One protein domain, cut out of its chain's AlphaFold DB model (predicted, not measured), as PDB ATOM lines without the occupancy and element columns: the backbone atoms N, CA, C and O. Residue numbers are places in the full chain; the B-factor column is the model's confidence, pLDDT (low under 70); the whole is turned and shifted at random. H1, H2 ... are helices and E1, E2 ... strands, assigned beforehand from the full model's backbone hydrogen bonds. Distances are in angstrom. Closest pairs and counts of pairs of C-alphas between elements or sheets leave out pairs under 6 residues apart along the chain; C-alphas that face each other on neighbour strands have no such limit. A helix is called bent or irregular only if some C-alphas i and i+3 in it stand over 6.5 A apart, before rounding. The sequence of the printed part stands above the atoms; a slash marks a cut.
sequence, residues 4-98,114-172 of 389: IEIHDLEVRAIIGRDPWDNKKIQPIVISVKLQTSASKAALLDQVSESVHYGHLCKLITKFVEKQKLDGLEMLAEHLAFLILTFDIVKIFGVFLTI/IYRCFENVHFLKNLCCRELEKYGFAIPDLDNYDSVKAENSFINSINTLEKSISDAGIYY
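Overview. This is residues 4 to 98 and 114 to 172 of the 389 residues of a protein of Smittium culicis (UniProt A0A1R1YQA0). A twisted sheet of four strands has the helical hairpin H2 and H3 packed over one face and the shorter helix H6 over the other, while H4 crosses H3 on the side away from the sheet. The long loop of residues 14 to 25, joining E1 and E2, lies toward one end of the longest axis, and H1 lies at the other, with H5 outside the sheet and its covering helices. The printed part has 154 residues with six named helices and four named strands in the order E1 E2 H1 H2 H3 E3 E4 H4 H5 H6; the sheet runs E1 E2 E3 E4, antiparallel throughout, and the class is mixed, helices and strands. The whole is compact, with a radius of gyration of the C-alphas of 16.2 A, yet elongated in outline, spanning 55 by 32 by 31 A.

Along the chain. In the sheet, E1 is residues 4 to 13, 24.4 A from first to last C-alpha, starting at C-alpha 4 (256.713, 267.704, 259.420); it bends by 57 degrees at residue 8. E2 is residues 26 to 36, 31.4 A long, E3 is residues 93 to 98, 16.3 A, and E4 is residues 114 to 117. H2 is residues 53 to 66, 19.9 A, and H3 is residues 72 to 86, 20.7 A, starting at C-alpha 72 (263.874, 273.717, 238.635). H4, residues 118 to 134, measures 23.5 A and has a kink of 62 degrees near residue 127; it is irregular, with C-alphas 127 and 130 7.6 A apart. H5, residues 145 to 154, is only just irregular, with C-alphas 151 and 154 6.9 A apart. H1 is residues 39 to 44, and H6 is residues 160 to 168, ending at C-alpha 168 (257.512, 257.243, 249.434).

Arrangement. E1 and E2 form a hairpin, antiparallel at 157 degrees, with N 6 and O 32 2.8 A apart. E2 and E3 are antiparallel at 163 degrees, with N 33 and O 95 2.9 A apart. E3 and E4 are antiparallel at 160 degrees, with N 94 and O 116 2.8 A apart. E1 and E4 are the edge strands. H2 is on the sheet at a height of 8.3 A, over E1 and E2; its closest C-alphas to E1 are Glu 65 and Ala 13, 5.0 A apart. H3 is on the same face at a height of 7.8 A, over E3, slantwise to it at 34 degrees on the local plane. H2 and H3, a helical hairpin, touch at Ile 60 and Leu 79, C-alphas 7.0 A apart, and run opposite ways at a steep tilt of 40 degrees. H6 is on the opposite face at a height of 8.5 A, along E3 at 1 degrees on the local plane. These make three layers, with helices on both faces of the sheet. H4 touches H3, about perpendicular at 74 degrees, with the C-alphas of His 78 and Cys 128 closest at 5.7 A; H4 only grazes the sheet. H5 and H4 are near each other, with 6 pairs of C-alphas within 10 A. H1 is not on the sheet and touches no helix. Every O i to N i+4 pair is within hydrogen-bond range in H1, H2, H3 and H6, against 9 of 13 in H4 and 5 of 6 in H5.

Size, cuts and confidence. The two C-alphas farthest apart are those of Trp 20 and Leu 43, 55.9 A. Residues 99 to 113 are not printed, and C-alphas 98 and 114 are 8.9 A apart across this cut. The link from E1 to E2, 12 residues, is long. The mean pLDDT of the printed part is 82.8; it is under 70 at residues 17 to 22 and 140 to 160.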
ATOM      1  N   ILE A   4     256.810 266.250 259.260       93.44
ATOM      2  CA  ILE A   4     256.713 267.704 259.420       93.44
ATOM      3  C   ILE A   4     256.520 268.300 258.030       93.44
ATOM      4  O   ILE A   4     257.342 268.077 257.138       93.44
ATOM      5  N   GLU A   5     255.437 269.049 257.843       95.12
ATOM      6  CA  GLU A   5     255.042 269.601 256.549       95.12
ATOM      7  C   GLU A   5     255.111 271.133 256.559       95.12
ATOM      8  O   GLU A   5     254.653 271.799 257.485       95.12
ATOM      9  N   ILE A   6     255.715 271.689 255.513       96.19
ATOM     10  CA  ILE A   6     255.799 273.116 255.218       96.19
ATOM     11  C   ILE A   6     255.113 273.298 253.869       96.19
ATOM     12  O   ILE A   6     255.559 272.742 252.863       96.19
ATOM     13  N   HIS A   7     254.030 274.067 253.841       95.62
ATOM     14  CA  HIS A   7     253.257 274.293 252.625       95.62
ATOM     15  C   HIS A   7     253.491 275.692 252.074       95.62
ATOM     16  O   HIS A   7     253.481 276.666 252.822       95.62
ATOM     17  N   ASP A   8     253.664 275.753 250.757       94.81
ATOM     18  CA  ASP A   8     253.616 276.963 249.944       94.81
ATOM     19  C   ASP A   8     254.502 278.117 250.468       94.81
ATOM     20  O   ASP A   8     254.090 279.273 250.535       94.81
ATOM     21  N   LEU A   9     255.761 277.806 250.807       96.25
ATOM     22  CA  LEU A   9     256.783 278.807 251.112       96.25
ATOM     23  C   LEU A   9     257.116 279.596 249.841       96.25
ATOM     24  O   LEU A   9     257.787 279.090 248.938       96.25
ATOM     25  N   GLU A  10     256.653 280.839 249.773       95.75
ATOM     26  CA  GLU A  10     256.919 281.729 248.646       95.75
ATOM     27  C   GLU A  10     258.284 282.409 248.789       95.75
ATOM     28  O   GLU A  10     258.539 283.148 249.739       95.75
ATOM     29  N   VAL A  11     259.164 282.188 247.813       94.75
ATOM     30  CA  VAL A  11     260.488 282.814 247.739       94.75
ATOM     31  C   VAL A  11     260.688 283.418 246.359       94.75
ATOM     32  O   VAL A  11     260.239 282.885 245.347       94.75
ATOM     33  N   ARG A  12     261.377 284.553 246.292       91.88
ATOM     34  CA  ARG A  12     261.675 285.233 245.034       91.88
ATOM     35  C   ARG A  12     263.089 284.889 244.585       91.88
ATOM     36  O   ARG A  12     264.041 285.147 245.309       91.88
ATOM     37  N   ALA A  13     263.231 284.344 243.381       89.81
ATOM     38  CA  ALA A  13     264.524 283.905 242.862       89.81
ATOM     39  C   ALA A  13     264.687 284.206 241.375       89.81
ATOM     40  O   ALA A  13     263.718 284.420 240.643       89.81
ATOM     41  N   ILE A  14     265.933 284.163 240.914       87.38
ATOM     42  CA  ILE A  14     266.256 284.131 239.490       87.38
ATOM     43  C   ILE A  14     266.412 282.655 239.120       87.38
ATOM     44  O   ILE A  14     267.339 281.999 239.587       87.38
ATOM     45  N   ILE A  15     265.488 282.120 238.317       81.75
ATOM     46  CA  ILE A  15     265.545 280.728 237.853       81.75
ATOM     47  C   ILE A  15     265.084 280.595 236.406       81.75
ATOM     48  O   ILE A  15     264.034 281.124 236.017       81.75
ATOM     49  N   GLY A  16     265.817 279.810 235.622       71.25
ATOM     50  CA  GLY A  16     265.545 279.632 234.200       71.25
ATOM     51  C   GLY A  16     266.461 280.470 233.319       71.25
ATOM     52  O   GLY A  16     266.806 281.599 233.652       71.25
ATOM     53  N   ARG A  17     266.785 279.936 232.140       67.00
ATOM     54  CA  ARG A  17     267.426 280.708 231.070       67.00
ATOM     55  C   ARG A  17     266.374 281.500 230.310       67.00
ATOM     56  O   ARG A  17     265.457 280.897 229.754       67.00
ATOM     57  N   ASP A  18     266.495 282.817 230.253       62.00
ATOM     58  CA  ASP A  18     265.786 283.590 229.234       62.00
ATOM     59  C   ASP A  18     266.622 283.568 227.944       62.00
ATOM     60  O   ASP A  18     267.834 283.769 228.019       62.00
ATOM     61  N   PRO A  19     266.024 283.343 226.755       58.75
ATOM     62  CA  PRO A  19     266.749 283.389 225.477       58.75
ATOM     63  C   PRO A  19     267.482 284.716 225.236       58.75
ATOM     64  O   PRO A  19     268.435 284.771 224.469       58.75
ATOM     65  N   TRP A  20     267.026 285.770 225.913       59.41
ATOM     66  CA  TRP A  20     267.541 287.134 225.846       59.41
ATOM     67  C   TRP A  20     268.381 287.512 227.084       59.41
ATOM     68  O   TRP A  20     268.583 288.692 227.333       59.41
ATOM     69  N   ASP A  21     268.786 286.523 227.899       61.00
ATOM     70  CA  ASP A  21     269.547 286.639 229.163       61.00
ATOM     71  C   ASP A  21     268.983 287.654 230.185       61.00
ATOM     72  O   ASP A  21     269.672 288.176 231.064       61.00
ATOM     73  N   ASN A  22     267.677 287.920 230.103       64.50
ATOM     74  CA  ASN A  22     266.982 288.807 231.025       64.50
ATOM     75  C   ASN A  22     266.735 288.099 232.364       64.50
ATOM     76  O   ASN A  22     265.803 287.315 232.529       64.50
ATOM     77  N   LYS A  23     267.554 288.410 233.366       73.56
ATOM     78  CA  LYS A  23     267.427 287.835 234.713       73.56
ATOM     79  C   LYS A  23     266.325 288.542 235.495       73.56
ATOM     80  O   LYS A  23     266.563 289.527 236.187       73.56
ATOM     81  N   LYS A  24     265.098 288.035 235.370       82.12
ATOM     82  CA  LYS A  24     263.938 288.519 236.129       82.12
ATOM     83  C   LYS A  24     263.767 287.726 237.420       82.12
ATOM     84  O   LYS A  24     263.782 286.498 237.408       82.12
ATOM     85  N   ILE A  25     263.545 288.445 238.517       87.31
ATOM     86  CA  ILE A  25     263.173 287.854 239.804       87.31
ATOM     87  C   ILE A  25     261.715 287.402 239.714       87.31
ATOM     88  O   ILE A  25     260.824 288.220 239.482       87.31
ATOM     89  N   GLN A  26     261.478 286.110 239.913       87.12
ATOM     90  CA  GLN A  26     260.161 285.485 239.815       87.12
ATOM     91  C   GLN A  26     259.821 284.765 241.126       87.12
ATOM     92  O   GLN A  26     260.731 284.296 241.815       87.12
ATOM     93  N   PRO A  27     258.533 284.697 241.501       91.81
ATOM     94  CA  PRO A  27     258.112 283.916 242.654       91.81
ATOM     95  C   PRO A  27     258.262 282.418 242.367       91.81
ATOM     96  O   PRO A  27     257.965 281.943 241.270       91.81
ATOM     97  N   ILE A  28     258.716 281.685 243.374       93.94
ATOM     98  CA  ILE A  28     258.794 280.230 243.435       93.94
ATOM     99  C   ILE A  28     258.080 279.817 244.714       93.94
ATOM    100  O   ILE A  28     258.337 280.381 245.775       93.94
ATOM    101  N   VAL A  29     257.197 278.833 244.614       95.69
ATOM    102  CA  VAL A  29     256.448 278.310 245.755       95.69
ATOM    103  C   VAL A  29     256.998 276.931 246.092       95.69
ATOM    104  O   VAL A  29     257.004 276.045 245.238       95.69
ATOM    105  N   ILE A  30     257.497 276.752 247.312       97.00
ATOM    106  CA  ILE A  30     258.177 275.530 247.752       97.00
ATOM    107  C   ILE A  30     257.359 274.874 248.861       97.00
ATOM    108  O   ILE A  30     257.087 275.487 249.888       97.00
ATOM    109  N   SER A  31     257.018 273.603 248.682       97.44
ATOM    110  CA  SER A  31     256.417 272.771 249.724       97.44
ATOM    111  C   SER A  31     257.367 271.634 250.078       97.44
ATOM    112  O   SER A  31     257.888 270.953 249.192       97.44
ATOM    113  N   VAL A  32     257.590 271.431 251.371       97.00
ATOM    114  CA  VAL A  32     258.525 270.443 251.914       97.00
ATOM    115  C   VAL A  32     257.777 269.542 252.881       97.00
ATOM    116  O   VAL A  32     257.118 270.031 253.791       97.00
ATOM    117  N   LYS A  33     257.911 268.229 252.727       95.31
ATOM    118  CA  LYS A  33     257.442 267.246 253.705       95.31
ATOM    119  C   LYS A  33     258.628 266.402 254.153       95.31
ATOM    120  O   LYS A  33     259.225 265.681 253.357       95.31
ATOM    121  N   LEU A  34     258.988 266.543 255.423       93.31
ATOM    122  CA  LEU A  34     260.113 265.870 256.062       93.31
ATOM    123  C   LEU A  34     259.620 264.608 256.749       93.31
ATOM    124  O   LEU A  34     258.667 264.669 257.522       93.31
ATOM    125  N   GLN A  35     260.301 263.493 256.528       90.75
ATOM    126  CA  GLN A  35     260.132 262.284 257.321       90.75
ATOM    127  C   GLN A  35     261.062 262.350 258.535       90.75
ATOM    128  O   GLN A  35     262.285 262.434 258.387       90.75
ATOM    129  N   THR A  36     260.480 262.322 259.732       87.88
ATOM    130  CA  THR A  36     261.197 262.403 261.012       87.88
ATOM    131  C   THR A  36     260.472 261.590 262.090       87.88
ATOM    132  O   THR A  36     259.439 260.980 261.825       87.88
ATOM    133  N   SER A  37     261.028 261.521 263.297       86.25
ATOM    134  CA  SER A  37     260.381 260.904 264.458       86.25
ATOM    135  C   SER A  37     259.955 262.006 265.419       86.25
ATOM    136  O   SER A  37     260.806 262.722 265.944       86.25
ATOM    137  N   ALA A  38     258.650 262.161 265.648       85.81
ATOM    138  CA  ALA A  38     258.124 263.188 266.545       85.81
ATOM    139  C   ALA A  38     258.019 262.700 267.999       85.81
ATOM    140  O   ALA A  38     257.829 263.509 268.906       85.81
ATOM    141  N   SER A  39     258.191 261.397 268.248       86.06
ATOM    142  CA  SER A  39     257.951 260.776 269.557       86.06
ATOM    143  C   SER A  39     258.759 261.399 270.698       86.06
ATOM    144  O   SER A  39     258.217 261.623 271.777       86.06
ATOM    145  N   LYS A  40     260.047 261.705 270.479       84.81
ATOM    146  CA  LYS A  40     260.906 262.312 271.514       84.81
ATOM    147  C   LYS A  40     260.463 263.726 271.869       84.81
ATOM    148  O   LYS A  40     260.322 264.042 273.046       84.81
ATOM    149  N   ALA A  41     260.210 264.547 270.850       88.44
ATOM    150  CA  ALA A  41     259.728 265.909 271.033       88.44
ATOM    151  C   ALA A  41     258.354 265.928 271.719       88.44
ATOM    152  O   ALA A  41     258.130 266.758 272.590       88.44
ATOM    153  N   ALA A  42     257.471 264.981 271.380       89.31
ATOM    154  CA  ALA A  42     256.154 264.847 271.998       89.31
ATOM    155  C   ALA A  42     256.217 264.415 273.472       89.31
ATOM    156  O   ALA A  42     255.406 264.870 274.271       89.31
ATOM    157  N   LEU A  43     257.165 263.547 273.845       91.88
ATOM    158  CA  LEU A  43     257.318 263.083 275.229       91.88
ATOM    159  C   LEU A  43     257.974 264.137 276.130       91.88
ATOM    160  O   LEU A  43     257.588 264.282 277.286       91.88
ATOM    161  N   LEU A  44     258.995 264.825 275.613       91.88
ATOM    162  CA  LEU A  44     259.813 265.768 276.381       91.88
ATOM    163  C   LEU A  44     259.297 267.211 276.317       91.88
ATOM    164  O   LEU A  44     259.789 268.046 277.069       91.88
ATOM    165  N   ASP A  45     258.345 267.500 275.423       90.12
ATOM    166  CA  ASP A  45     257.814 268.840 275.135       90.12
ATOM    167  C   ASP A  45     258.924 269.878 274.867       90.12
ATOM    168  O   ASP A  45     258.927 271.006 275.360       90.12
ATOM    169  N   GLN A  46     259.937 269.465 274.097       87.56
ATOM    170  CA  GLN A  46     261.115 270.275 273.789       87.56
ATOM    171  C   GLN A  46     261.291 270.472 272.286       87.56
ATOM    172  O   GLN A  46     261.433 269.525 271.512       87.56
ATOM    173  N   VAL A  47     261.376 271.739 271.874       86.06
ATOM    174  CA  VAL A  47     261.587 272.125 270.468       86.06
ATOM    175  C   VAL A  47     262.963 271.680 269.954       86.06
ATOM    176  O   VAL A  47     263.100 271.392 268.767       86.06
ATOM    177  N   SER A  48     263.969 271.571 270.829       86.88
ATOM    178  CA  SER A  48     265.322 271.096 270.495       86.88
ATOM    179  C   SER A  48     265.352 269.652 269.995       86.88
ATOM    180  O   SER A  48     266.170 269.316 269.137       86.88
ATOM    181  N   GLU A  49     264.440 268.818 270.496       85.56
ATOM    182  CA  GLU A  49     264.295 267.415 270.094       85.56
ATOM    183  C   GLU A  49     263.537 267.265 268.770       85.56
ATOM    184  O   GLU A  49     263.600 266.215 268.135       85.56
ATOM    185  N   SER A  50     262.867 268.325 268.314       89.00
ATOM    186  CA  SER A  50     262.233 268.389 266.999       89.00
ATOM    187  C   SER A  50     263.181 268.974 265.944       89.00
ATOM    188  O   SER A  50     264.274 269.470 266.239       89.00
ATOM    189  N   VAL A  51     262.770 268.916 264.678       90.00
ATOM    190  CA  VAL A  51     263.444 269.626 263.586       90.00
ATOM    191  C   VAL A  51     262.937 271.066 263.564       90.00
ATOM    192  O   VAL A  51     261.746 271.321 263.378       90.00
ATOM    193  N   HIS A  52     263.842 272.033 263.725       91.94
ATOM    194  CA  HIS A  52     263.474 273.446 263.800       91.94
ATOM    195  C   HIS A  52     263.118 274.028 262.415       91.94
ATOM    196  O   HIS A  52     263.921 274.717 261.777       91.94
ATOM    197  N   TYR A  53     261.873 273.825 261.974       91.38
ATOM    198  CA  TYR A  53     261.359 274.269 260.670       91.38
ATOM    199  C   TYR A  53     261.554 275.774 260.404       91.38
ATOM    200  O   TYR A  53     261.821 276.166 259.274       91.38
ATOM    201  N   GLY A  54     261.535 276.633 261.433       92.94
ATOM    202  CA  GLY A  54     261.808 278.068 261.264       92.94
ATOM    203  C   GLY A  54     263.238 278.401 260.798       92.94
ATOM    204  O   GLY A  54     263.432 279.334 260.019       92.94
ATOM    205  N   HIS A  55     264.247 277.639 261.235       93.25
ATOM    206  CA  HIS A  55     265.631 277.804 260.780       93.25
ATOM    207  C   HIS A  55     265.817 277.185 259.400       93.25
ATOM    208  O   HIS A  55     266.473 277.784 258.547       93.25
ATOM    209  N   LEU A  56     265.157 276.052 259.154       93.81
ATOM    210  CA  LEU A  56     265.123 275.420 257.846       93.81
ATOM    211  C   LEU A  56     264.540 276.359 256.774       93.81
ATOM    212  O   LEU A  56     265.180 276.577 255.751       93.81
ATOM    213  N   CYS A  57     263.393 277.001 257.028       95.56
ATOM    214  CA  CYS A  57     262.792 277.965 256.099       95.56
ATOM    215  C   CYS A  57     263.729 279.144 255.796       95.56
ATOM    216  O   CYS A  57     263.856 279.548 254.640       95.56
ATOM    217  N   LYS A  58     264.428 279.678 256.809       94.88
ATOM    218  CA  LYS A  58     265.414 280.758 256.622       94.88
ATOM    219  C   LYS A  58     266.594 280.310 255.757       94.88
ATOM    220  O   LYS A  58     267.042 281.070 254.902       94.88
ATOM    221  N   LEU A  59     267.085 279.086 255.956       93.50
ATOM    222  CA  LEU A  59     268.162 278.516 255.145       93.50
ATOM    223  C   LEU A  59     267.735 278.287 253.695       93.50
ATOM    224  O   LEU A  59     268.458 278.705 252.792       93.50
ATOM    225  N   ILE A  60     266.554 277.700 253.478       94.69
ATOM    226  CA  ILE A  60     265.967 277.506 252.144       94.69
ATOM    227  C   ILE A  60     265.834 278.855 251.435       94.69
ATOM    228  O   ILE A  60     266.326 279.010 250.321       94.69
ATOM    229  N   THR A  61     265.244 279.852 252.099       95.19
ATOM    230  CA  THR A  61     265.055 281.200 251.540       95.19
ATOM    231  C   THR A  61     266.395 281.821 251.141       95.19
ATOM    232  O   THR A  61     266.578 282.218 249.993       95.19
ATOM    233  N   LYS A  62     267.384 281.796 252.045       94.12
ATOM    234  CA  LYS A  62     268.734 282.323 251.795       94.12
ATOM    235  C   LYS A  62     269.431 281.628 250.623       94.12
ATOM    236  O   LYS A  62     270.164 282.278 249.879       94.12
ATOM    237  N   PHE A  63     269.262 280.315 250.481       92.81
ATOM    238  CA  PHE A  63     269.840 279.561 249.370       92.81
ATOM    239  C   PHE A  63     269.170 279.930 248.044       92.81
ATOM    240  O   PHE A  63     269.859 280.297 247.092       92.81
ATOM    241  N   VAL A  64     267.837 279.909 248.006       93.00
ATOM    242  CA  VAL A  64     267.029 280.180 246.810       93.00
ATOM    243  C   VAL A  64     267.231 281.608 246.285       93.00
ATOM    244  O   VAL A  64     267.297 281.798 245.072       93.00
ATOM    245  N   GLU A  65     267.391 282.595 247.168       92.25
ATOM    246  CA  GLU A  65     267.653 283.993 246.792       92.25
ATOM    247  C   GLU A  65     269.060 284.215 246.212       92.25
ATOM    248  O   GLU A  65     269.246 285.063 245.337       92.25
ATOM    249  N   LYS A  66     270.066 283.469 246.692       90.56
ATOM    250  CA  LYS A  66     271.465 283.624 246.260       90.56
ATOM    251  C   LYS A  66     271.799 282.851 244.991       90.56
ATOM    252  O   LYS A  66     272.649 283.294 244.213       90.56
ATOM    253  N   GLN A  67     271.190 281.684 244.820       87.44
ATOM    254  CA  GLN A  67     271.508 280.784 243.721       87.44
ATOM    255  C   GLN A  67     271.112 281.381 242.360       87.44
ATOM    256  O   GLN A  67     270.166 282.161 242.242       87.44
ATOM    257  N   LYS A  68     271.856 281.005 241.316       83.94
ATOM    258  CA  LYS A  68     271.584 281.360 239.914       83.94
ATOM    259  C   LYS A  68     271.560 280.102 239.046       83.94
ATOM    260  O   LYS A  68     272.362 279.964 238.126       83.94
ATOM    261  N   LEU A  69     270.694 279.157 239.392       81.06
ATOM    262  CA  LEU A  69     270.539 277.891 238.685       81.06
ATOM    263  C   LEU A  69     269.625 278.049 237.464       81.06
ATOM    264  O   LEU A  69     268.667 278.827 237.438       81.06
ATOM    265  N   ASP A  70     269.913 277.244 236.448       77.06
ATOM    266  CA  ASP A  70     269.221 277.289 235.162       77.06
ATOM    267  C   ASP A  70     267.872 276.554 235.152       77.06
ATOM    268  O   ASP A  70     267.037 276.840 234.297       77.06
ATOM    269  N   GLY A  71     267.656 275.595 236.057       80.50
ATOM    270  CA  GLY A  71     266.517 274.670 236.023       80.50
ATOM    271  C   GLY A  71     265.906 274.415 237.399       80.50
ATOM    272  O   GLY A  71     266.590 274.512 238.419       80.50
ATOM    273  N   LEU A  72     264.612 274.077 237.413       85.31
ATOM    274  CA  LEU A  72     263.874 273.717 238.635       85.31
ATOM    275  C   LEU A  72     264.344 272.373 239.193       85.31
ATOM    276  O   LEU A  72     264.319 272.163 240.397       85.31
ATOM    277  N   GLU A  73     264.816 271.500 238.312       84.81
ATOM    278  CA  GLU A  73     265.380 270.190 238.599       84.81
ATOM    279  C   GLU A  73     266.632 270.329 239.463       84.81
ATOM    280  O   GLU A  73     266.708 269.771 240.555       84.81
ATOM    281  N   MET A  74     267.577 271.158 239.010       84.50
ATOM    282  CA  MET A  74     268.806 271.422 239.753       84.50
ATOM    283  C   MET A  74     268.488 272.084 241.088       84.50
ATOM    284  O   MET A  74     269.042 271.681 242.107       84.50
ATOM    285  N   LEU A  75     267.565 273.052 241.109       89.25
ATOM    286  CA  LEU A  75     267.133 273.674 242.358       89.25
ATOM    287  C   LEU A  75     266.556 272.639 243.335       89.25
ATOM    288  O   LEU A  75     266.882 272.684 244.520       89.25
ATOM    289  N   ALA A  76     265.741 271.702 242.845       91.50
ATOM    290  CA  ALA A  76     265.144 270.656 243.660       91.50
ATOM    291  C   ALA A  76     266.202 269.736 244.279       91.50
ATOM    292  O   ALA A  76     266.157 269.492 245.482       91.50
ATOM    293  N   GLU A  77     267.196 269.297 243.504       90.00
ATOM    294  CA  GLU A  77     268.272 268.442 244.023       90.00
ATOM    295  C   GLU A  77     269.133 269.153 245.075       90.00
ATOM    296  O   GLU A  77     269.417 268.589 246.132       90.00
ATOM    297  N   HIS A  78     269.495 270.419 244.833       89.81
ATOM    298  CA  HIS A  78     270.293 271.190 245.790       89.81
ATOM    299  C   HIS A  78     269.522 271.455 247.086       89.81
ATOM    300  O   HIS A  78     270.092 271.369 248.172       89.81
ATOM    301  N   LEU A  79     268.222 271.750 246.986       93.06
ATOM    302  CA  LEU A  79     267.367 271.917 248.157       93.06
ATOM    303  C   LEU A  79     267.189 270.608 248.919       93.06
ATOM    304  O   LEU A  79     267.287 270.615 250.142       93.06
ATOM    305  N   ALA A  80     266.978 269.487 248.227       92.88
ATOM    306  CA  ALA A  80     266.880 268.183 248.871       92.88
ATOM    307  C   ALA A  80     268.161 267.848 249.647       92.88
ATOM    308  O   ALA A  80     268.083 267.442 250.805       92.88
ATOM    309  N   PHE A  81     269.333 268.099 249.057       90.88
ATOM    310  CA  PHE A  81     270.613 267.930 249.741       90.88
ATOM    311  C   PHE A  81     270.756 268.853 250.958       90.88
ATOM    312  O   PHE A  81     271.112 268.390 252.041       90.88
ATOM    313  N   LEU A  82     270.437 270.142 250.811       91.75
ATOM    314  CA  LEU A  82     270.503 271.121 251.900       91.75
ATOM    315  C   LEU A  82     269.591 270.735 253.075       91.75
ATOM    316  O   LEU A  82     269.969 270.884 254.231       91.75
ATOM    317  N   ILE A  83     268.394 270.224 252.783       92.44
ATOM    318  CA  ILE A  83     267.433 269.794 253.802       92.44
ATOM    319  C   ILE A  83     267.919 268.518 254.500       92.44
ATOM    320  O   ILE A  83     267.890 268.455 255.725       92.44
ATOM    321  N   LEU A  84     268.399 267.518 253.752       89.62
ATOM    322  CA  LEU A  84     268.912 266.263 254.323       89.62
ATOM    323  C   LEU A  84     270.159 266.475 255.195       89.62
ATOM    324  O   LEU A  84     270.383 265.730 256.145       89.62
ATOM    325  N   THR A  85     270.961 267.493 254.887       88.12
ATOM    326  CA  THR A  85     272.180 267.835 255.634       88.12
ATOM    327  C   THR A  85     271.943 268.816 256.785       88.12
ATOM    328  O   THR A  85     272.847 269.022 257.590       88.12
ATOM    329  N   PHE A  86     270.742 269.393 256.906       88.56
ATOM    330  CA  PHE A  86     270.418 270.359 257.961       88.56
ATOM    331  C   PHE A  86     270.423 269.733 259.362       88.56
ATOM    332  O   PHE A  86     271.016 270.290 260.282       88.56
ATOM    333  N   ASP A  87     269.762 268.584 259.518       85.56
ATOM    334  CA  ASP A  87     269.736 267.809 260.763       85.56
ATOM    335  C   ASP A  87     269.838 266.317 260.416       85.56
ATOM    336  O   ASP A  87     268.840 265.601 260.293       85.56
ATOM    337  N   ILE A  88     271.084 265.883 260.206       80.69
ATOM    338  CA  ILE A  88     271.468 264.538 259.743       80.69
ATOM    339  C   ILE A  88     270.882 263.433 260.635       80.69
ATOM    340  O   ILE A  88     270.593 262.334 260.166       80.69
ATOM    341  N   VAL A  89     270.701 263.723 261.924       79.44
ATOM    342  CA  VAL A  89     270.241 262.750 262.917       79.44
ATOM    343  C   VAL A  89     268.731 262.530 262.831       79.44
ATOM    344  O   VAL A  89     268.258 261.413 263.031       79.44
ATOM    345  N   LYS A  90     267.961 263.587 262.549       84.94
ATOM    346  CA  LYS A  90     266.495 263.556 262.662       84.94
ATOM    347  C   LYS A  90     265.766 263.402 261.331       84.94
ATOM    348  O   LYS A  90     264.601 262.996 261.340       84.94
ATOM    349  N   ILE A  91     266.387 263.772 260.211       87.62
ATOM    350  CA  ILE A  91     265.741 263.791 258.892       87.62
ATOM    351  C   ILE A  91     266.129 262.534 258.111       87.62
ATOM    352  O   ILE A  91     267.292 262.322 257.782       87.62
ATOM    353  N   PHE A  92     265.135 261.715 257.764       85.69
ATOM    354  CA  PHE A  92     265.362 260.445 257.059       85.69
ATOM    355  C   PHE A  92     265.074 260.526 255.559       85.69
ATOM    356  O   PHE A  92     265.725 259.860 254.751       85.69
ATOM    357  N   GLY A  93     264.097 261.351 255.193       90.00
ATOM    358  CA  GLY A  93     263.626 261.509 253.827       90.00
ATOM    359  C   GLY A  93     262.886 262.824 253.651       90.00
ATOM    360  O   GLY A  93     262.390 263.418 254.612       90.00
ATOM    361  N   VAL A  94     262.851 263.304 252.416       94.75
ATOM    362  CA  VAL A  94     262.279 264.600 252.064       94.75
ATOM    363  C   VAL A  94     261.484 264.455 250.780       94.75
ATOM    364  O   VAL A  94     262.030 264.070 249.745       94.75
ATOM    365  N   PHE A  95     260.210 264.829 250.836       95.94
ATOM    366  CA  PHE A  95     259.419 265.152 249.657       95.94
ATOM    367  C   PHE A  95     259.513 266.651 249.421       95.94
ATOM    368  O   PHE A  95     259.223 267.457 250.307       95.94
ATOM    369  N   LEU A  96     259.901 267.024 248.212       96.56
ATOM    370  CA  LEU A  96     260.053 268.410 247.818       96.56
ATOM    371  C   LEU A  96     259.189 268.661 246.595       96.56
ATOM    372  O   LEU A  96     259.316 267.963 245.592       96.56
ATOM    373  N   THR A  97     258.320 269.664 246.680       96.56
ATOM    374  CA  THR A  97     257.555 270.165 245.541       96.56
ATOM    375  C   THR A  97     257.897 271.625 245.310       96.56
ATOM    376  O   THR A  97     257.711 272.452 246.197       96.56
ATOM    377  N   ILE A  98     258.383 271.949 244.116       95.31
ATOM    378  CA  ILE A  98     258.695 273.319 243.710       95.31
ATOM    379  C   ILE A  98     257.758 273.692 242.576       95.31
ATOM    380  O   ILE A  98     257.804 273.081 241.512       95.31
ATOM    381  N   ILE A 114     259.888 265.738 243.788       93.56
ATOM    382  CA  ILE A 114     260.933 264.738 243.990       93.56
ATOM    383  C   ILE A 114     260.880 264.189 245.411       93.56
ATOM    384  O   ILE A 114     260.428 264.860 246.342       93.56
ATOM    385  N   TYR A 115     261.406 262.981 245.570       94.00
ATOM    386  CA  TYR A 115     261.671 262.389 246.873       94.00
ATOM    387  C   TYR A 115     263.123 261.930 246.971       94.00
ATOM    388  O   TYR A 115     263.626 261.239 246.072       94.00
ATOM    389  N   ARG A 116     263.801 262.310 248.055       91.31
ATOM    390  CA  ARG A 116     265.175 261.891 248.354       91.31
ATOM    391  C   ARG A 116     265.262 261.391 249.784       91.31
ATOM    392  O   ARG A 116     264.689 261.994 250.689       91.31
ATOM    393  N   CYS A 117     266.002 260.310 249.972       87.88
ATOM    394  CA  CYS A 117     266.339 259.766 251.278       87.88
ATOM    395  C   CYS A 117     267.848 259.855 251.519       87.88
ATOM    396  O   CYS A 117     268.621 260.247 250.639       87.88
ATOM    397  N   PHE A 118     268.265 259.477 252.723       79.56
ATOM    398  CA  PHE A 118     269.669 259.469 253.129       79.56
ATOM    399  C   PHE A 118     270.596 258.679 252.177       79.56
ATOM    400  O   PHE A 118     271.743 259.069 251.998       79.56
ATOM    401  N   GLU A 119     270.117 257.624 251.503       81.75
ATOM    402  CA  GLU A 119     270.925 256.853 250.536       81.75
ATOM    403  C   GLU A 119     271.373 257.707 249.344       81.75
ATOM    404  O   GLU A 119     272.415 257.476 248.734       81.75
ATOM    405  N   ASN A 120     270.597 258.740 249.013       83.19
ATOM    406  CA  ASN A 120     270.915 259.631 247.908       83.19
ATOM    407  C   ASN A 120     271.966 260.682 248.282       83.19
ATOM    408  O   ASN A 120     272.439 261.388 247.396       83.19
ATOM    409  N   VAL A 121     272.345 260.820 249.556       83.12
ATOM    410  CA  VAL A 121     273.171 261.942 250.024       83.12
ATOM    411  C   VAL A 121     274.558 261.941 249.388       83.12
ATOM    412  O   VAL A 121     275.005 262.999 248.951       83.12
ATOM    413  N   HIS A 122     275.215 260.787 249.238       81.62
ATOM    414  CA  HIS A 122     276.522 260.713 248.569       81.62
ATOM    415  C   HIS A 122     276.445 261.110 247.089       81.62
ATOM    416  O   HIS A 122     277.285 261.865 246.596       81.62
ATOM    417  N   PHE A 123     275.403 260.659 246.389       83.12
ATOM    418  CA  PHE A 123     275.142 261.064 245.008       83.12
ATOM    419  C   PHE A 123     274.894 262.578 244.907       83.12
ATOM    420  O   PHE A 123     275.485 263.265 244.073       83.12
ATOM    421  N   LEU A 124     274.061 263.114 245.801       82.62
ATOM    422  CA  LEU A 124     273.729 264.534 245.851       82.62
ATOM    423  C   LEU A 124     274.927 265.409 246.235       82.62
ATOM    424  O   LEU A 124     275.060 266.498 245.684       82.62
ATOM    425  N   LYS A 125     275.825 264.932 247.108       83.81
ATOM    426  CA  LYS A 125     277.097 265.589 247.448       83.81
ATOM    427  C   LYS A 125     277.903 265.841 246.173       83.81
ATOM    428  O   LYS A 125     278.215 266.984 245.848       83.81
ATOM    429  N   ASN A 126     278.136 264.793 245.382       82.12
ATOM    430  CA  ASN A 126     278.894 264.881 244.129       82.12
ATOM    431  C   ASN A 126     278.260 265.845 243.110       82.12
ATOM    432  O   ASN A 126     278.966 266.497 242.336       82.12
ATOM    433  N   LEU A 127     276.929 265.945 243.116       79.69
ATOM    434  CA  LEU A 127     276.168 266.842 242.254       79.69
ATOM    435  C   LEU A 127     276.225 268.308 242.721       79.69
ATOM    436  O   LEU A 127     276.429 269.202 241.901       79.69
ATOM    437  N   CYS A 128     276.043 268.554 244.019       81.19
ATOM    438  CA  CYS A 128     275.713 269.877 244.558       81.19
ATOM    439  C   CYS A 128     276.903 270.613 245.194       81.19
ATOM    440  O   CYS A 128     276.851 271.839 245.312       81.19
ATOM    441  N   CYS A 129     277.970 269.907 245.599       78.31
ATOM    442  CA  CYS A 129     279.077 270.480 246.382       78.31
ATOM    443  C   CYS A 129     279.652 271.763 245.772       78.31
ATOM    444  O   CYS A 129     279.730 272.788 246.443       78.31
ATOM    445  N   ARG A 130     279.974 271.729 244.472       79.75
ATOM    446  CA  ARG A 130     280.623 272.850 243.770       79.75
ATOM    447  C   ARG A 130     279.805 274.140 243.814       79.75
ATOM    448  O   ARG A 130     280.362 275.220 243.993       79.75
ATOM    449  N   GLU A 131     278.489 274.047 243.629       78.88
ATOM    450  CA  GLU A 131     277.626 275.232 243.647       78.88
ATOM    451  C   GLU A 131     277.354 275.699 245.081       78.88
ATOM    452  O   GLU A 131     277.352 276.900 245.333       78.88
ATOM    453  N   LEU A 132     277.188 274.792 246.048       81.25
ATOM    454  CA  LEU A 132     276.975 275.176 247.448       81.25
ATOM    455  C   LEU A 132     278.185 275.904 248.049       81.25
ATOM    456  O   LEU A 132     278.012 276.947 248.689       81.25
ATOM    457  N   GLU A 133     279.397 275.416 247.775       83.50
ATOM    458  CA  GLU A 133     280.654 276.053 248.186       83.50
ATOM    459  C   GLU A 133     280.791 277.460 247.594       83.50
ATOM    460  O   GLU A 133     281.105 278.416 248.304       83.50
ATOM    461  N   LYS A 134     280.454 277.622 246.310       83.62
ATOM    462  CA  LYS A 134     280.477 278.915 245.608       83.62
ATOM    463  C   LYS A 134     279.581 279.974 246.258       83.62
ATOM    464  O   LYS A 134     279.914 281.158 246.213       83.62
ATOM    465  N   TYR A 135     278.462 279.583 246.871       80.94
ATOM    466  CA  TYR A 135     277.567 280.508 247.583       80.94
ATOM    467  C   TYR A 135     277.837 280.591 249.099       80.94
ATOM    468  O   TYR A 135     277.111 281.302 249.810       80.94
ATOM    469  N   GLY A 136     278.890 279.922 249.585       77.31
ATOM    470  CA  GLY A 136     279.357 279.980 250.971       77.31
ATOM    471  C   GLY A 136     278.492 279.195 251.955       77.31
ATOM    472  O   GLY A 136     278.337 279.620 253.102       77.31
ATOM    473  N   PHE A 137     277.875 278.097 251.515       80.88
ATOM    474  CA  PHE A 137     277.174 277.177 252.410       80.88
ATOM    475  C   PHE A 137     278.151 276.112 252.911       80.88
ATOM    476  O   PHE A 137     278.789 275.430 252.112       80.88
ATOM    477  N   ALA A 138     278.278 275.990 254.235       71.38
ATOM    478  CA  ALA A 138     279.101 274.959 254.852       71.38
ATOM    479  C   ALA A 138     278.462 273.592 254.606       71.38
ATOM    480  O   ALA A 138     277.304 273.370 254.961       71.38
ATOM    481  N   ILE A 139     279.219 272.698 253.981       72.94
ATOM    482  CA  ILE A 139     278.813 271.314 253.770       72.94
ATOM    483  C   ILE A 139     279.290 270.532 254.995       72.94
ATOM    484  O   ILE A 139     280.481 270.609 255.308       72.94
ATOM    485  N   PRO A 140     278.402 269.826 255.719       69.25
ATOM    486  CA  PRO A 140     278.827 268.985 256.828       69.25
ATOM    487  C   PRO A 140     279.828 267.936 256.357       69.25
ATOM    488  O   PRO A 140     279.721 267.428 255.236       69.25
ATOM    489  N   ASP A 141     280.781 267.599 257.222       67.94
ATOM    490  CA  ASP A 141     281.678 266.490 256.948       67.94
ATOM    491  C   ASP A 141     280.865 265.187 256.921       67.94
ATOM    492  O   ASP A 141     280.249 264.779 257.909       67.94
ATOM    493  N   LEU A 142     280.784 264.599 255.731       69.81
ATOM    494  CA  LEU A 142     279.930 263.453 255.424       69.81
ATOM    495  C   LEU A 142     280.658 262.124 255.653       69.81
ATOM    496  O   LEU A 142     280.034 261.076 255.525       69.81
ATOM    497  N   ASP A 143     281.939 262.154 256.026       65.44
ATOM    498  CA  ASP A 143     282.735 260.947 256.275       65.44
ATOM    499  C   ASP A 143     282.226 260.181 257.513       65.44
ATOM    500  O   ASP A 143     282.297 258.956 257.573       65.44
ATOM    501  N   ASN A 144     281.598 260.891 258.459       62.28
ATOM    502  CA  ASN A 144     280.917 260.311 259.620       62.28
ATOM    503  C   ASN A 144     279.411 260.077 259.404       62.28
ATOM    504  O   ASN A 144     278.728 259.678 260.345       62.28
ATOM    505  N   TYR A 145     278.860 260.335 258.212       67.31
ATOM    506  CA  TYR A 145     277.410 260.274 257.974       67.31
ATOM    507  C   TYR A 145     276.844 258.870 258.216       67.31
ATOM    508  O   TYR A 145     275.859 258.711 258.942       67.31
ATOM    509  N   ASP A 146     277.515 257.847 257.683       65.44
ATOM    510  CA  ASP A 146     277.117 256.448 257.860       65.44
ATOM    511  C   ASP A 146     277.266 255.998 259.322       65.44
ATOM    512  O   ASP A 146     276.385 255.325 259.863       65.44
ATOM    513  N   SER A 147     278.327 256.449 259.999       63.81
ATOM    514  CA  SER A 147     278.620 256.150 261.408       63.81
ATOM    515  C   SER A 147     277.601 256.780 262.366       63.81
ATOM    516  O   SER A 147     277.005 256.083 263.185       63.81
ATOM    517  N   VAL A 148     277.316 258.080 262.217       62.78
ATOM    518  CA  VAL A 148     276.324 258.823 263.022       62.78
ATOM    519  C   VAL A 148     274.929 258.223 262.847       62.78
ATOM    520  O   VAL A 148     274.114 258.210 263.771       62.78
ATOM    521  N   LYS A 149     274.630 257.674 261.669       58.75
ATOM    522  CA  LYS A 149     273.350 257.019 261.407       58.75
ATOM    523  C   LYS A 149     273.270 255.611 261.998       58.75
ATOM    524  O   LYS A 149     272.209 255.234 262.507       58.75
ATOM    525  N   ALA A 150     274.373 254.863 261.968       57.19
ATOM    526  CA  ALA A 150     274.491 253.559 262.613       57.19
ATOM    527  C   ALA A 150     274.386 253.664 264.143       57.19
ATOM    528  O   ALA A 150     273.730 252.831 264.761       57.19
ATOM    529  N   GLU A 151     274.928 254.711 264.766       53.75
ATOM    530  CA  GLU A 151     274.786 254.951 266.212       53.75
ATOM    531  C   GLU A 151     273.346 255.312 266.613       53.75
ATOM    532  O   GLU A 151     272.853 254.890 267.659       53.75
ATOM    533  N   ASN A 152     272.602 255.986 265.732       52.31
ATOM    534  CA  ASN A 152     271.174 256.247 265.927       52.31
ATOM    535  C   ASN A 152     270.275 255.017 265.670       52.31
ATOM    536  O   ASN A 152     269.047 255.113 265.786       52.31
ATOM    537  N   SER A 153     270.858 253.839 265.394       49.91
ATOM    538  CA  SER A 153     270.153 252.546 265.319       49.91
ATOM    539  C   SER A 153     269.338 252.211 266.572       49.91
ATOM    540  O   SER A 153     268.327 251.527 266.476       49.91
ATOM    541  N   PHE A 154     269.701 252.749 267.740       44.44
ATOM    542  CA  PHE A 154     268.955 252.525 268.984       44.44
ATOM    543  C   PHE A 154     267.581 253.233 269.020       44.44
ATOM    544  O   PHE A 154     266.697 252.835 269.774       44.44
ATOM    545  N   ILE A 155     267.379 254.267 268.191       51.28
ATOM    546  CA  ILE A 155     266.090 254.963 267.982       51.28
ATOM    547  C   ILE A 155     265.430 254.473 266.684       51.28
ATOM    548  O   ILE A 155     264.202 254.452 266.559       51.28
ATOM    549  N   ASN A 156     266.245 254.035 265.725       50.94
ATOM    550  CA  ASN A 156     265.791 253.412 264.496       50.94
ATOM    551  C   ASN A 156     265.424 251.955 264.776       50.94
ATOM    552  O   ASN A 156     266.249 251.059 264.635       50.94
ATOM    553  N   SER A 157     264.146 251.686 265.064       51.47
ATOM    554  CA  SER A 157     263.614 250.346 264.792       51.47
ATOM    555  C   SER A 157     264.119 249.929 263.408       51.47
ATOM    556  O   SER A 157     264.000 250.734 262.478       51.47
ATOM    557  N   ILE A 158     264.678 248.727 263.294       53.47
ATOM    558  CA  ILE A 158     265.393 248.161 262.134       53.47
ATOM    559  C   ILE A 158     264.685 248.374 260.766       53.47
ATOM    560  O   ILE A 158     265.325 248.303 259.726       53.47
ATOM    561  N   ASN A 159     263.417 248.801 260.750       62.38
ATOM    562  CA  ASN A 159     262.594 249.048 259.563       62.38
ATOM    563  C   ASN A 159     262.346 250.544 259.229       62.38
ATOM    564  O   ASN A 159     261.364 250.855 258.560       62.38
ATOM    565  N   THR A 160     263.127 251.516 259.718       68.50
ATOM    566  CA  THR A 160     262.875 252.952 259.407       68.50
ATOM    567  C   THR A 160     263.068 253.287 257.929       68.50
ATOM    568  O   THR A 160     262.229 253.984 257.362       68.50
ATOM    569  N   LEU A 161     264.115 252.753 257.292       71.06
ATOM    570  CA  LEU A 161     264.330 252.895 255.850       71.06
ATOM    571  C   LEU A 161     263.198 252.229 255.060       71.06
ATOM    572  O   LEU A 161     262.611 252.863 254.193       71.06
ATOM    573  N   GLU A 162     262.842 250.986 255.382       78.19
ATOM    574  CA  GLU A 162     261.763 250.271 254.686       78.19
ATOM    575  C   GLU A 162     260.422 251.002 254.811       78.19
ATOM    576  O   GLU A 162     259.692 251.144 253.833       78.19
ATOM    577  N   LYS A 163     260.117 251.541 256.000       80.31
ATOM    578  CA  LYS A 163     258.938 252.390 256.226       80.31
ATOM    579  C   LYS A 163     259.001 253.680 255.409       80.31
ATOM    580  O   LYS A 163     257.981 254.103 254.885       80.31
ATOM    581  N   SER A 164     260.176 254.295 255.309       80.06
ATOM    582  CA  SER A 164     260.424 255.515 254.535       80.06
ATOM    583  C   SER A 164     260.254 255.274 253.027       80.06
ATOM    584  O   SER A 164     259.576 256.057 252.362       80.06
ATOM    585  N   ILE A 165     260.762 254.152 252.502       83.81
ATOM    586  CA  ILE A 165     260.554 253.704 251.113       83.81
ATOM    587  C   ILE A 165     259.073 253.392 250.869       83.81
ATOM    588  O   ILE A 165     258.502 253.837 249.876       83.81
ATOM    589  N   SER A 166     258.435 252.663 251.786       85.81
ATOM    590  CA  SER A 166     257.015 252.316 251.687       85.81
ATOM    591  C   SER A 166     256.116 253.557 251.683       85.81
ATOM    592  O   SER A 166     255.173 253.605 250.899       85.81
ATOM    593  N   ASP A 167     256.422 254.560 252.509       84.56
ATOM    594  CA  ASP A 167     255.718 255.848 252.548       84.56
ATOM    595  C   ASP A 167     255.980 256.687 251.283       84.56
ATOM    596  O   ASP A 167     255.092 257.386 250.797       84.56
ATOM    597  N   ALA A 168     257.177 256.584 250.696       83.06
ATOM    598  CA  ALA A 168     257.512 257.243 249.434       83.06
ATOM    599  C   ALA A 168     256.789 256.644 248.219       83.06
ATOM    600  O   ALA A 168     256.438 257.379 247.287       83.06
ATOM    601  N   GLY A 169     256.550 255.330 248.213       88.06
ATOM    602  CA  GLY A 169     255.847 254.633 247.138       88.06
ATOM    603  C   GLY A 169     256.446 254.943 245.763       88.06
ATOM    604  O   GLY A 169     257.646 254.798 245.544       88.06
ATOM    605  N   ILE A 170     255.618 255.436 244.837       86.88
ATOM    606  CA  ILE A 170     256.028 255.729 243.449       86.88
ATOM    607  C   ILE A 170     257.123 256.812 243.387       86.88
ATOM    608  O   ILE A 170     257.991 256.760 242.518       86.88
ATOM    609  N   TYR A 171     257.145 257.758 244.335       85.00
ATOM    610  CA  TYR A 171     258.165 258.813 244.379       85.00
ATOM    611  C   TYR A 171     259.565 258.279 244.701       85.00
ATOM    612  O   TYR A 171     260.559 258.974 244.480       85.00
ATOM    613  N   TYR A 172     259.678 257.057 245.229       86.38
ATOM    614  CA  TYR A 172     260.974 256.421 245.428       86.38
ATOM    615  C   TYR A 172     261.652 256.078 244.097       86.38
ATOM    616  O   TYR A 172     262.854 256.299 243.963       86.38
TER     617      TYR A 172